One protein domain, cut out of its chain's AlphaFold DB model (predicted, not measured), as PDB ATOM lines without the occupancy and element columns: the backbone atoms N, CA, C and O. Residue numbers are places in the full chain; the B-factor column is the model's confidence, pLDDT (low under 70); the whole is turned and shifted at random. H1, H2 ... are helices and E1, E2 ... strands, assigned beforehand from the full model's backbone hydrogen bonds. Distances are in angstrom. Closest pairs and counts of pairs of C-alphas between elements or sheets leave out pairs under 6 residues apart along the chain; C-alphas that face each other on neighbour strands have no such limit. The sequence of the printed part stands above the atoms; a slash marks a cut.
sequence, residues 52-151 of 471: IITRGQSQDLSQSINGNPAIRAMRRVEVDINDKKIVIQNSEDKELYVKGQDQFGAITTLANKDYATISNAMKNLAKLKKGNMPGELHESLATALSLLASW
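This is residues 52 to 151 of the 471 residues of an uncharacterized protein of Methyloglobulus sp (UniProt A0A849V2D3). A twisted sheet of four strands is covered on one face by a helical hairpin, H1 and H2, making two layers, with the other face bare. H2 crosses the sheet over E1, E2 and E3, H1 packs beside H2 and meets the sheet chiefly at E2, and residues 64 to 69 of the long loop between E1 and E2 stick out. The printed part has 100 residues with four named strands and then two named helices, E1 E2 E3 E4 H1 H2; the sheet, in the order E1 E2 E3 E4, is antiparallel throughout and a meander, each strand the antiparallel neighbour of the one before. The class is mixed, helices and strands; the whole is compact, with a radius of gyration of the C-alphas of 14.6 A and spans of 46 by 37 by 21 A.

E1, residues 52 to 59, forms a hairpin with E2, residues 74 to 81; N 78 and O 55 are within hydrogen-bond range at 2.9 A. E2 forms a hairpin with E3, residues 84 to 91, with N 77 and O 88 at 2.8 A. E3 forms a hairpin with E4, residues 96 to 102, with N 87 and O 99 at 2.8 A. E1 and E4 are the edge strands and are apart. The sheet is twisted, its C-alphas lying up to 4.2 A off the best plane. H1, residues 112 to 127, is on the sheet; its closest C-alphas to E2 are Asp 114 and Ile 81, 6.3 A apart. H2, residues 135 to 150, is on the sheet at a height of 9.3 A, over E1, E2 and E3. It runs across the strands, at 63 degrees to E3 on the local plane; its closest C-alphas to E2 are Leu 141 and Val 77, 6.6 A apart. H1 and H2 form a helical hairpin and touch, opposite ways at a shallow tilt of 30 degrees, closest at the C-alphas of Ile 118 and Ala 149, 6.3 A apart. In H1 and H2 every O i to N i+4 pair is within hydrogen-bond range.

E1 begins at C-alpha 52, (193.858, 180.919, 375.080), and is 20.6 A long. E2 measures 21.7 A, E3 23.1 A and E4 20.4 A. H1 begins at C-alpha 112, (177.332, 174.373, 376.278), and is 23.4 A long. H2, 22.4 A long, ends at C-alpha 150, (178.356, 175.893, 363.740).

The two C-alphas farthest apart, those of Gly 67 and Asn 112, are 46.0 A apart. The printed part has no cut. The link from E1 to E2, 14 residues, is long; those from E2 to E3 and from E3 to E4 are tight. The mean pLDDT of the printed part is 77.2; residues 52 to 73, 93 to 94 and 130 are under 70.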
ATOM      1  N   ILE A  52     192.435 180.796 375.435       51.38
ATOM      2  CA  ILE A  52     193.858 180.919 375.080       51.38
ATOM      3  C   ILE A  52     194.062 180.387 373.659       51.38
ATOM      4  O   ILE A  52     193.829 179.217 373.365       51.38
ATOM      5  N   ILE A  53     194.546 181.245 372.761       52.09
ATOM      6  CA  ILE A  53     195.023 180.817 371.443       52.09
ATOM      7  C   ILE A  53     196.495 180.472 371.609       52.09
ATOM      8  O   ILE A  53     197.345 181.359 371.664       52.09
ATOM      9  N   THR A  54     196.812 179.189 371.735       46.06
ATOM     10  CA  THR A  54     198.198 178.759 371.941       46.06
ATOM     11  C   THR A  54     198.993 178.640 370.653       46.06
ATOM     12  O   THR A  54     200.221 178.655 370.746       46.06
ATOM     13  N   ARG A  55     198.358 178.492 369.473       45.59
ATOM     14  CA  ARG A  55     199.103 178.359 368.212       45.59
ATOM     15  C   ARG A  55     198.243 178.487 366.949       45.59
ATOM     16  O   ARG A  55     197.340 177.691 366.721       45.59
ATOM     17  N   GLY A  56     198.618 179.389 366.046       46.59
ATOM     18  CA  GLY A  56     198.247 179.290 364.633       46.59
ATOM     19  C   GLY A  56     199.506 179.148 363.793       46.59
ATOM     20  O   GLY A  56     200.406 179.979 363.897       46.59
ATOM     21  N   GLN A  57     199.605 178.077 363.012       50.97
ATOM     22  CA  GLN A  57     200.691 177.891 362.055       50.97
ATOM     23  C   GLN A  57     200.072 177.584 360.692       50.97
ATOM     24  O   GLN A  57     199.436 176.547 360.502       50.97
ATOM     25  N   SER A  58     200.278 178.484 359.734       43.34
ATOM     26  CA  SER A  58     200.159 178.118 358.326       43.34
ATOM     27  C   SER A  58     201.416 177.324 357.985       43.34
ATOM     28  O   SER A  58     202.522 177.852 358.102       43.34
ATOM     29  N   GLN A  59     201.272 176.035 357.680       50.00
ATOM     30  CA  GLN A  59     202.380 175.231 357.192       50.00
ATOM     31  C   GLN A  59     202.087 174.857 355.750       50.00
ATOM     32  O   GLN A  59     201.173 174.086 355.460       50.00
ATOM     33  N   ASP A  60     202.895 175.393 354.847       47.00
ATOM     34  CA  ASP A  60     202.930 174.897 353.488       47.00
ATOM     35  C   ASP A  60     203.692 173.563 353.481       47.00
ATOM     36  O   ASP A  60     204.922 173.508 353.540       47.00
ATOM     37  N   LEU A  61     202.943 172.459 353.511       48.50
ATOM     38  CA  LEU A  61     203.492 171.102 353.474       48.50
ATOM     39  C   LEU A  61     203.994 170.702 352.075       48.50
ATOM     40  O   LEU A  61     204.548 169.610 351.934       48.50
ATOM     41  N   SER A  62     203.871 171.572 351.063       43.84
ATOM     42  CA  SER A  62     204.307 171.281 349.693       43.84
ATOM     43  C   SER A  62     205.819 171.062 349.554       43.84
ATOM     44  O   SER A  62     206.257 170.406 348.610       43.84
ATOM     45  N   GLN A  63     206.633 171.539 350.507       42.47
ATOM     46  CA  GLN A  63     208.099 171.491 350.400       42.47
ATOM     47  C   GLN A  63     208.764 170.259 351.045       42.47
ATOM     48  O   GLN A  63     209.960 170.050 350.861       42.47
ATOM     49  N   SER A  64     208.037 169.426 351.802       41.25
ATOM     50  CA  SER A  64     208.671 168.441 352.703       41.25
ATOM     51  C   SER A  64     208.838 167.021 352.144       41.25
ATOM     52  O   SER A  64     209.463 166.195 352.814       41.25
ATOM     53  N   ILE A  65     208.298 166.674 350.972       44.75
ATOM     54  CA  ILE A  65     208.362 165.289 350.476       44.75
ATOM     55  C   ILE A  65     208.783 165.277 349.009       44.75
ATOM     56  O   ILE A  65     208.031 165.676 348.126       44.75
ATOM     57  N   ASN A  66     210.008 164.798 348.784       42.75
ATOM     58  CA  ASN A  66     210.651 164.547 347.495       42.75
ATOM     59  C   ASN A  66     209.660 164.216 346.361       42.75
ATOM     60  O   ASN A  66     209.223 163.076 346.216       42.75
ATOM     61  N   GLY A  67     209.357 165.219 345.534       40.62
ATOM     62  CA  GLY A  67     208.873 165.034 344.167       40.62
ATOM     63  C   GLY A  67     207.449 164.511 343.977       40.62
ATOM     64  O   GLY A  67     207.139 164.114 342.857       40.62
ATOM     65  N   ASN A  68     206.581 164.511 344.996       40.81
ATOM     66  CA  ASN A  68     205.165 164.187 344.792       40.81
ATOM     67  C   ASN A  68     204.318 165.478 344.737       40.81
ATOM     68  O   ASN A  68     204.059 166.067 345.788       40.81
ATOM     69  N   PRO A  69     203.875 165.942 343.551       42.34
ATOM     70  CA  PRO A  69     203.242 167.254 343.341       42.34
ATOM     71  C   PRO A  69     201.816 167.399 343.918       42.34
ATOM     72  O   PRO A  69     201.051 168.245 343.466       42.34
ATOM     73  N   ALA A  70     201.429 166.594 344.909       44.47
ATOM     74  CA  ALA A  70     200.064 166.556 345.435       44.47
ATOM     75  C   ALA A  70     199.958 166.677 346.965       44.47
ATOM     76  O   ALA A  70     198.873 166.475 347.508       44.47
ATOM     77  N   ILE A  71     201.037 167.014 347.680       50.22
ATOM     78  CA  ILE A  71     200.933 167.311 349.116       50.22
ATOM     79  C   ILE A  71     200.568 168.784 349.261       50.22
ATOM     80  O   ILE A  71     201.404 169.679 349.183       50.22
ATOM     81  N   ARG A  72     199.261 169.003 349.373       62.78
ATOM     82  CA  ARG A  72     198.618 170.314 349.433       62.78
ATOM     83  C   ARG A  72     198.888 170.986 350.780       62.78
ATOM     84  O   ARG A  72     198.959 170.318 351.815       62.78
ATOM     85  N   ALA A  73     199.039 172.309 350.768       68.44
ATOM     86  CA  ALA A  73     199.230 173.101 351.976       68.44
ATOM     87  C   ALA A  73     198.009 172.953 352.900       68.44
ATOM     88  O   ALA A  73     196.885 173.284 352.522       68.44
ATOM     89  N   MET A  74     198.224 172.446 354.117       73.31
ATOM     90  CA  MET A  74     197.181 172.373 355.141       73.31
ATOM     91  C   MET A  74     197.424 173.460 356.177       73.31
ATOM     92  O   MET A  74     198.480 173.518 356.811       73.31
ATOM     93  N   ARG A  75     196.420 174.303 356.414       83.25
ATOM     94  CA  ARG A  75     196.483 175.302 357.483       83.25
ATOM     95  C   ARG A  75     196.052 174.660 358.787       83.25
ATOM     96  O   ARG A  75     194.968 174.087 358.848       83.25
ATOM     97  N   ARG A  76     196.873 174.774 359.836       86.19
ATOM     98  CA  ARG A  76     196.601 174.206 361.161       86.19
ATOM     99  C   ARG A  76     196.363 175.312 362.184       86.19
ATOM    100  O   ARG A  76     197.233 176.141 362.449       86.19
ATOM    101  N   VAL A  77     195.205 175.261 362.827       88.94
ATOM    102  CA  VAL A  77     194.838 176.130 363.947       88.94
ATOM    103  C   VAL A  77     194.674 175.268 365.193       88.94
ATOM    104  O   VAL A  77     193.927 174.291 365.185       88.94
ATOM    105  N   GLU A  78     195.392 175.609 366.259       90.81
ATOM    106  CA  GLU A  78     195.216 175.004 367.577       90.81
ATOM    107  C   GLU A  78     194.580 176.023 368.518       90.81
ATOM    108  O   GLU A  78     195.076 177.139 368.691       90.81
ATOM    109  N   VAL A  79     193.468 175.629 369.127       89.94
ATOM    110  CA  VAL A  79     192.682 176.475 370.015       89.94
ATOM    111  C   VAL A  79     192.516 175.766 371.349       89.94
ATOM    112  O   VAL A  79     192.057 174.623 371.376       89.94
ATOM    113  N   ASP A  80     192.847 176.440 372.449       90.25
ATOM    114  CA  ASP A  80     192.494 175.961 373.781       90.25
ATOM    115  C   ASP A  80     191.189 176.624 374.233       90.25
ATOM    116  O   ASP A  80     191.079 177.848 374.351       90.25
ATOM    117  N   ILE A  81     190.177 175.790 374.460       89.75
ATOM    118  CA  ILE A  81     188.822 176.173 374.848       89.75
ATOM    119  C   ILE A  81     188.526 175.518 376.188       89.75
ATOM    120  O   ILE A  81     188.378 174.299 376.263       89.75
ATOM    121  N   ASN A  82     188.419 176.316 377.250       90.19
ATOM    122  CA  ASN A  82     188.267 175.805 378.613       90.19
ATOM    123  C   ASN A  82     189.378 174.787 378.955       90.19
ATOM    124  O   ASN A  82     190.560 175.116 378.935       90.19
ATOM    125  N   ASP A  83     189.004 173.547 379.265       89.62
ATOM    126  CA  ASP A  83     189.892 172.429 379.587       89.62
ATOM    127  C   ASP A  83     190.231 171.538 378.375       89.62
ATOM    128  O   ASP A  83     190.713 170.414 378.540       89.62
ATOM    129  N   LYS A  84     189.973 172.028 377.155       90.94
ATOM    130  CA  LYS A  84     190.066 171.271 375.903       90.94
ATOM    131  C   LYS A  84     191.038 171.926 374.935       90.94
ATOM    132  O   LYS A  84     190.991 173.130 374.719       90.94
ATOM    133  N   LYS A  85     191.853 171.108 374.277       91.94
ATOM    134  CA  LYS A  85     192.667 171.489 373.127       91.94
ATOM    135  C   LYS A  85     192.014 170.973 371.853       91.94
ATOM    136  O   LYS A  85     191.811 169.768 371.701       91.94
ATOM    137  N   ILE A  86     191.716 171.872 370.926       91.44
ATOM    138  CA  ILE A  86     191.104 171.552 369.639       91.44
ATOM    139  C   ILE A  86     192.086 171.894 368.528       91.44
ATOM    140  O   ILE A  86     192.605 173.005 368.455       91.44
ATOM    141  N   VAL A  87     192.349 170.924 367.660       90.88
ATOM    142  CA  VAL A  87     193.164 171.088 366.460       90.88
ATOM    143  C   VAL A  87     192.241 171.032 365.257       90.88
ATOM    144  O   VAL A  87     191.514 170.056 365.077       90.88
ATOM    145  N   ILE A  88     192.292 172.077 364.441       90.25
ATOM    146  CA  ILE A  88     191.568 172.182 363.179       90.25
ATOM    147  C   ILE A  88     192.603 172.293 362.072       90.25
ATOM    148  O   ILE A  88     193.490 173.147 362.134       90.25
ATOM    149  N   GLN A  89     192.508 171.429 361.073       88.12
ATOM    150  CA  GLN A  89     193.292 171.529 359.851       88.12
ATOM    151  C   GLN A  89     192.346 171.642 358.670       88.12
ATOM    152  O   GLN A  89     191.418 170.847 358.554       88.12
ATOM    153  N   ASN A  90     192.569 172.632 357.817       81.88
ATOM    154  CA  ASN A  90     191.781 172.830 356.609       81.88
ATOM    155  C   ASN A  90     192.718 172.983 355.408       81.88
ATOM    156  O   ASN A  90     193.724 173.695 355.502       81.88
ATOM    157  N   SER A  91     192.400 172.318 354.301       79.31
ATOM    158  CA  SER A  91     193.068 172.501 353.011       79.31
ATOM    159  C   SER A  91     192.223 173.376 352.081       79.31
ATOM    160  O   SER A  91     191.006 173.486 352.231       79.31
ATOM    161  N   GLU A  92     192.854 173.997 351.083       72.81
ATOM    162  CA  GLU A  92     192.135 174.781 350.060       72.81
ATOM    163  C   GLU A  92     191.134 173.925 349.267       72.81
ATOM    164  O   GLU A  92     190.101 174.408 348.802       72.81
ATOM    165  N   ASP A  93     191.386 172.621 349.203       68.25
ATOM    166  CA  ASP A  93     190.554 171.637 348.521       68.25
ATOM    167  C   ASP A  93     189.439 171.055 349.393       68.25
ATOM    168  O   ASP A  93     188.841 170.036 349.046       68.25
ATOM    169  N   LYS A  94     189.115 171.744 350.494       69.38
ATOM    170  CA  LYS A  94     187.987 171.438 351.383       69.38
ATOM    171  C   LYS A  94     188.156 170.144 352.181       69.38
ATOM    172  O   LYS A  94     187.162 169.601 352.664       69.38
ATOM    173  N   GLU A  95     189.385 169.657 352.358       75.25
ATOM    174  CA  GLU A  95     189.632 168.639 353.378       75.25
ATOM    175  C   GLU A  95     189.658 169.304 354.747       75.25
ATOM    176  O   GLU A  95     190.419 170.244 354.979       75.25
ATOM    177  N   LEU A  96     188.828 168.797 355.655       80.25
ATOM    178  CA  LEU A  96     188.691 169.323 357.001       80.25
ATOM    179  C   LEU A  96     188.975 168.230 358.030       80.25
ATOM    180  O   LEU A  96     188.268 167.225 358.100       80.25
ATOM    181  N   TYR A  97     189.946 168.490 358.897       85.00
ATOM    182  CA  TYR A  97     190.278 167.648 360.036       85.00
ATOM    183  C   TYR A  97     190.016 168.404 361.328       85.00
ATOM    184  O   TYR A  97     190.536 169.498 361.542       85.00
ATOM    185  N   VAL A  98     189.230 167.800 362.212       88.56
ATOM    186  CA  VAL A  98     188.975 168.321 363.556       88.56
ATOM    187  C   VAL A  98     189.298 167.219 364.553       88.56
ATOM    188  O   VAL A  98     188.858 166.077 364.385       88.56
ATOM    189  N   LYS A  99     190.101 167.562 365.562       89.50
ATOM    190  CA  LYS A  99     190.466 166.687 366.678       89.50
ATOM    191  C   LYS A  99     190.399 167.469 367.981       89.50
ATOM    192  O   LYS A  99     191.140 168.431 368.163       89.50
ATOM    193  N   GLY A 100     189.540 167.038 368.895       89.44
ATOM    194  CA  GLY A 100     189.496 167.551 370.263       89.44
ATOM    195  C   GLY A 100     190.169 166.601 371.251       89.44
ATOM    196  O   GLY A 100     190.001 165.384 371.159       89.44
ATOM    197  N   GLN A 101     190.863 167.147 372.246       89.06
ATOM    198  CA  GLN A 101     191.358 166.398 373.403       89.06
ATOM    199  C   GLN A 101     191.231 167.207 374.698       89.06
ATOM    200  O   GLN A 101     191.358 168.427 374.683       89.06
ATOM    201  N   ASP A 102     191.015 166.535 375.820       88.38
ATOM    202  CA  ASP A 102     191.077 167.092 377.170       88.38
ATOM    203  C   ASP A 102     192.133 166.344 378.007       88.38
ATOM    204  O   ASP A 102     192.919 165.541 377.494       88.38
ATOM    205  N   GLN A 103     192.173 166.606 379.314       86.62
ATOM    206  CA  GLN A 103     193.074 165.916 380.247       86.62
ATOM    207  C   GLN A 103     192.844 164.392 380.354       86.62
ATOM    208  O   GLN A 103     193.696 163.684 380.888       86.62
ATOM    209  N   PHE A 104     191.699 163.885 379.891       80.38
ATOM    210  CA  PHE A 104     191.311 162.476 379.935       80.38
ATOM    211  C   PHE A 104     191.460 161.763 378.585       80.38
ATOM    212  O   PHE A 104     191.378 160.535 378.549       80.38
ATOM    213  N   GLY A 105     191.718 162.490 377.495       84.75
ATOM    214  CA  GLY A 105     191.991 161.925 376.176       84.75
ATOM    215  C   GLY A 105     191.213 162.624 375.067       84.75
ATOM    216  O   GLY A 105     190.937 163.815 375.144       84.75
ATOM    217  N   ALA A 106     190.893 161.895 373.999       83.00
ATOM    218  CA  ALA A 106     190.100 162.445 372.903       83.00
ATOM    219  C   ALA A 106     188.669 162.745 373.373       83.00
ATOM    220  O   ALA A 106     188.026 161.895 373.989       83.00
ATOM    221  N   ILE A 107     188.163 163.934 373.049       82.12
ATOM    222  CA  ILE A 107     186.776 164.306 373.345       82.12
ATOM    223  C   ILE A 107     185.900 164.062 372.127       82.12
ATOM    224  O   ILE A 107     186.298 164.313 370.990       82.12
ATOM    225  N   THR A 108     184.679 163.600 372.370       78.88
ATOM    226  CA  THR A 108     183.688 163.426 371.312       78.88
ATOM    227  C   THR A 108     182.848 164.679 371.124       78.88
ATOM    228  O   THR A 108     182.487 164.968 370.004       78.88
ATOM    229  N   THR A 109     182.548 165.477 372.149       84.75
ATOM    230  CA  THR A 109     181.617 166.609 371.987       84.75
ATOM    231  C   THR A 109     182.064 167.885 372.702       84.75
ATOM    232  O   THR A 109     182.882 167.878 373.635       84.75
ATOM    233  N   LEU A 110     181.509 169.011 372.249       88.38
ATOM    234  CA  LEU A 110     181.566 170.296 372.940       88.38
ATOM    235  C   LEU A 110     180.373 170.425 373.890       88.38
ATOM    236  O   LEU A 110     179.246 170.077 373.552       88.38
ATOM    237  N   ALA A 111     180.627 170.928 375.092       90.19
ATOM    238  CA  ALA A 111     179.597 171.253 376.066       90.19
ATOM    239  C   ALA A 111     179.091 172.685 375.841       90.19
ATOM    240  O   ALA A 111     179.793 173.516 375.273       90.19
ATOM    241  N   ASN A 112     177.912 173.022 376.375       90.00
ATOM    242  CA  ASN A 112     177.332 174.373 376.278       90.00
ATOM    243  C   ASN A 112     178.296 175.490 376.715       90.00
ATOM    244  O   ASN A 112     178.342 176.548 376.090       90.00
ATOM    245  N   LYS A 113     179.105 175.236 377.756       91.12
ATOM    246  CA  LYS A 113     180.139 176.174 378.216       91.12
ATOM    247  C   LYS A 113     181.191 176.475 377.139       91.12
ATOM    248  O   LYS A 113     181.662 177.599 377.058       91.12
ATOM    249  N   ASP A 114     181.520 175.504 376.288       92.38
ATOM    250  CA  ASP A 114     182.521 175.665 375.230       92.38
ATOM    251  C   ASP A 114     181.969 176.536 374.097       92.38
ATOM    252  O   ASP A 114     182.674 177.405 373.594       92.38
ATOM    253  N   TYR A 115     180.687 176.381 373.747       90.94
ATOM    254  CA  TYR A 115     180.023 177.242 372.761       90.94
ATOM    255  C   TYR A 115     179.932 178.700 373.216       90.94
ATOM    256  O   TYR A 115     180.129 179.608 372.408       90.94
ATOM    257  N   ALA A 116     179.672 178.939 374.506       90.00
ATOM    258  CA  ALA A 116     179.697 180.288 375.067       90.00
ATOM    259  C   ALA A 116     181.093 180.919 374.922       90.00
ATOM    260  O   ALA A 116     181.219 182.044 374.434       90.00
ATOM    261  N   THR A 117     182.139 180.154 375.247       91.88
ATOM    262  CA  THR A 117     183.535 180.553 375.049       91.88
ATOM    263  C   THR A 117     183.848 180.867 373.581       91.88
ATOM    264  O   THR A 117     184.404 181.923 373.284       91.88
ATOM    265  N   ILE A 118     183.452 179.994 372.648       92.25
ATOM    266  CA  ILE A 118     183.654 180.186 371.202       92.25
ATOM    267  C   ILE A 118     182.957 181.463 370.722       92.25
ATOM    268  O   ILE A 118     183.563 182.277 370.026       92.25
ATOM    269  N   SER A 119     181.703 181.678 371.127       90.25
ATOM    270  CA  SER A 119     180.934 182.870 370.755       90.25
ATOM    271  C   SER A 119     181.606 184.156 371.246       90.25
ATOM    272  O   SER A 119     181.708 185.137 370.502       90.25
ATOM    273  N   ASN A 120     182.126 184.151 372.476       88.62
ATOM    274  CA  ASN A 120     182.868 185.280 373.029       88.62
ATOM    275  C   ASN A 120     184.190 185.512 372.282       88.62
ATOM    276  O   ASN A 120     184.505 186.654 371.939       88.62
ATOM    277  N   ALA A 121     184.922 184.444 371.950       88.31
ATOM    278  CA  ALA A 121     186.144 184.526 371.154       88.31
ATOM    279  C   ALA A 121     185.884 185.134 369.765       88.31
ATOM    280  O   ALA A 121     186.618 186.027 369.347       88.31
ATOM    281  N   MET A 122     184.803 184.738 369.083       90.12
ATOM    282  CA  MET A 122     184.407 185.321 367.794       90.12
ATOM    283  C   MET A 122     184.087 186.816 367.899       90.12
ATOM    284  O   MET A 122     184.552 187.610 367.080       90.12
ATOM    285  N   LYS A 123     183.326 187.225 368.925       88.00
ATOM    286  CA  LYS A 123     183.011 188.644 369.166       88.00
ATOM    287  C   LYS A 123     184.272 189.471 369.400       88.00
ATOM    288  O   LYS A 123     184.360 190.598 368.918       88.00
ATOM    289  N   ASN A 124     185.243 188.926 370.125       86.75
ATOM    290  CA  ASN A 124     186.501 189.612 370.400       86.75
ATOM    291  C   ASN A 124     187.412 189.654 369.169       86.75
ATOM    292  O   ASN A 124     187.993 190.700 368.887       86.75
ATOM    293  N   LEU A 125     187.448 188.584 368.373       87.06
ATOM    294  CA  LEU A 125     188.172 188.552 367.103       87.06
ATOM    295  C   LEU A 125     187.662 189.614 366.114       87.06
ATOM    296  O   LEU A 125     188.463 190.224 365.409       87.06
ATOM    297  N   ALA A 126     186.353 189.883 366.103       84.06
ATOM    298  CA  ALA A 126     185.750 190.938 365.285       84.06
ATOM    299  C   ALA A 126     186.120 192.364 365.745       84.06
ATOM    300  O   ALA A 126     186.123 193.289 364.936       84.06
ATOM    301  N   LYS A 127     186.440 192.552 367.034       84.88
ATOM    302  CA  LYS A 127     186.881 193.845 367.592       84.88
ATOM    303  C   LYS A 127     188.365 194.121 367.348       84.88
ATOM    304  O   LYS A 127     188.787 195.277 367.425       84.88
ATOM    305  N   LEU A 128     189.169 193.089 367.088       81.81
ATOM    306  CA  LEU A 128     190.586 193.261 366.782       81.81
ATOM    307  C   LEU A 128     190.731 193.987 365.442       81.81
ATOM    308  O   LEU A 128     190.237 193.539 364.408       81.81
ATOM    309  N   LYS A 129     191.422 195.132 365.454       75.81
ATOM    310  CA  LYS A 129     191.771 195.843 364.221       75.81
ATOM    311  C   LYS A 129     192.642 194.924 363.363       75.81
ATOM    312  O   LYS A 129     193.570 194.313 363.887       75.81
ATOM    313  N   LYS A 130     192.397 194.897 362.046       66.00
ATOM    314  CA  LYS A 130     193.137 194.087 361.051       66.00
ATOM    315  C   LYS A 130     194.674 194.216 361.108       66.00
ATOM    316  O   LYS A 130     195.349 193.395 360.510       66.00
ATOM    317  N   GLY A 131     195.226 195.220 361.795       71.50
ATOM    318  CA  GLY A 131     196.673 195.400 361.972       71.50
ATOM    319  C   GLY A 131     197.297 194.681 363.176       71.50
ATOM    320  O   GLY A 131     198.514 194.653 363.265       71.50
ATOM    321  N   ASN A 132     196.506 194.109 364.092       77.88
ATOM    322  CA  ASN A 132     197.025 193.489 365.325       77.88
ATOM    323  C   ASN A 132     197.370 191.997 365.168       77.88
ATOM    324  O   ASN A 132     197.751 191.341 366.132       77.88
ATOM    325  N   MET A 133     197.132 191.431 363.987       78.69
ATOM    326  CA  MET A 133     197.371 190.027 363.675       78.69
ATOM    327  C   MET A 133     197.616 189.908 362.166       78.69
ATOM    328  O   MET A 133     196.920 190.590 361.409       78.69
ATOM    329  N   PRO A 134     198.545 189.048 361.703       82.19
ATOM    330  CA  PRO A 134     198.697 188.767 360.279       82.19
ATOM    331  C   PRO A 134     197.348 188.386 359.657       82.19
ATOM    332  O   PRO A 134     196.629 187.554 360.216       82.19
ATOM    333  N   GLY A 135     196.998 188.988 358.517       82.81
ATOM    334  CA  GLY A 135     195.671 188.827 357.907       82.81
ATOM    335  C   GLY A 135     195.284 187.364 357.669       82.81
ATOM    336  O   GLY A 135     194.169 186.963 357.987       82.81
ATOM    337  N   GLU A 136     196.237 186.544 357.221       81.19
ATOM    338  CA  GLU A 136     196.037 185.105 357.003       81.19
ATOM    339  C   GLU A 136     195.737 184.333 358.294       81.19
ATOM    340  O   GLU A 136     194.943 183.387 358.295       81.19
ATOM    341  N   LEU A 137     196.361 184.727 359.408       80.88
ATOM    342  CA  LEU A 137     196.121 184.115 360.712       80.88
ATOM    343  C   LEU A 137     194.747 184.520 361.252       80.88
ATOM    344  O   LEU A 137     194.026 183.666 361.766       80.88
ATOM    345  N   HIS A 138     194.374 185.795 361.092       85.50
ATOM    346  CA  HIS A 138     193.050 186.297 361.467       85.50
ATOM    347  C   HIS A 138     191.947 185.549 360.713       85.50
ATOM    348  O   HIS A 138     191.014 185.050 361.337       85.50
ATOM    349  N   GLU A 139     192.105 185.376 359.401       85.38
ATOM    350  CA  GLU A 139     191.161 184.643 358.555       85.38
ATOM    351  C   GLU A 139     191.087 183.152 358.910       85.38
ATOM    352  O   GLU A 139     189.995 182.592 359.046       85.38
ATOM    353  N   SER A 140     192.237 182.504 359.121       84.44
ATOM    354  CA  SER A 140     192.287 181.081 359.476       84.44
ATOM    355  C   SER A 140     191.642 180.825 360.840       84.44
ATOM    356  O   SER A 140     190.876 179.875 361.001       84.44
ATOM    357  N   LEU A 141     191.895 181.701 361.816       87.31
ATOM    358  CA  LEU A 141     191.278 181.630 363.136       87.31
ATOM    359  C   LEU A 141     189.777 181.943 363.085       87.31
ATOM    360  O   LEU A 141     188.997 181.247 363.729       87.31
ATOM    361  N   ALA A 142     189.359 182.949 362.311       89.12
ATOM    362  CA  ALA A 142     187.946 183.270 362.118       89.12
ATOM    363  C   ALA A 142     187.195 182.089 361.498       89.12
ATOM    364  O   ALA A 142     186.116 181.731 361.961       89.12
ATOM    365  N   THR A 143     187.799 181.438 360.504       88.44
ATOM    366  CA  THR A 143     187.251 180.240 359.861       88.44
ATOM    367  C   THR A 143     187.137 179.083 360.854       88.44
ATOM    368  O   THR A 143     186.078 178.469 360.962       88.44
ATOM    369  N   ALA A 144     188.193 178.823 361.628       89.75
ATOM    370  CA  ALA A 144     188.213 177.787 362.657       89.75
ATOM    371  C   ALA A 144     187.145 178.016 363.742       89.75
ATOM    372  O   ALA A 144     186.427 177.090 364.114       89.75
ATOM    373  N   LEU A 145     186.996 179.251 364.228       90.94
ATOM    374  CA  LEU A 145     185.989 179.593 365.231       90.94
ATOM    375  C   LEU A 145     184.564 179.515 364.683       90.94
ATOM    376  O   LEU A 145     183.697 178.970 365.360       90.94
ATOM    377  N   SER A 146     184.324 180.002 363.462       90.75
ATOM    378  CA  SER A 146     183.028 179.869 362.790       90.75
ATOM    379  C   SER A 146     182.631 178.406 362.614       90.75
ATOM    380  O   SER A 146     181.478 178.059 362.860       90.75
ATOM    381  N   LEU A 147     183.586 177.546 362.249       90.06
ATOM    382  CA  LEU A 147     183.370 176.106 362.140       90.06
ATOM    383  C   LEU A 147     182.986 175.483 363.487       90.06
ATOM    384  O   LEU A 147     182.045 174.700 363.553       90.06
ATOM    385  N   LEU A 148     183.697 175.819 364.567       90.75
ATOM    386  CA  LEU A 148     183.364 175.298 365.896       90.75
ATOM    387  C   LEU A 148     182.027 175.836 366.414       90.75
ATOM    388  O   LEU A 148     181.308 175.120 367.104       90.75
ATOM    389  N   ALA A 149     181.679 177.079 366.076       90.38
ATOM    390  CA  ALA A 149     180.412 177.690 366.460       90.38
ATOM    391  C   ALA A 149     179.213 177.040 365.757       90.38
ATOM    392  O   ALA A 149     178.153 176.911 366.366       90.38
ATOM    393  N   SER A 150     179.378 176.624 364.496       87.75
ATOM    394  CA  SER A 150     178.356 175.893 363.740       87.75
ATOM    395  C   SER A 150     178.398 174.380 363.965       87.75
ATOM    396  O   SER A 150     177.518 173.670 363.476       87.75
ATOM    397  N   TRP A 151     179.391 173.877 364.708       85.69
ATOM    398  CA  TRP A 151     179.545 172.453 364.971       85.69
ATOM    399  C   TRP A 151     178.349 171.916 365.768       85.69
ATOM    400  O   TRP A 151     178.086 172.428 366.860       85.69
TER     401      TRP A 151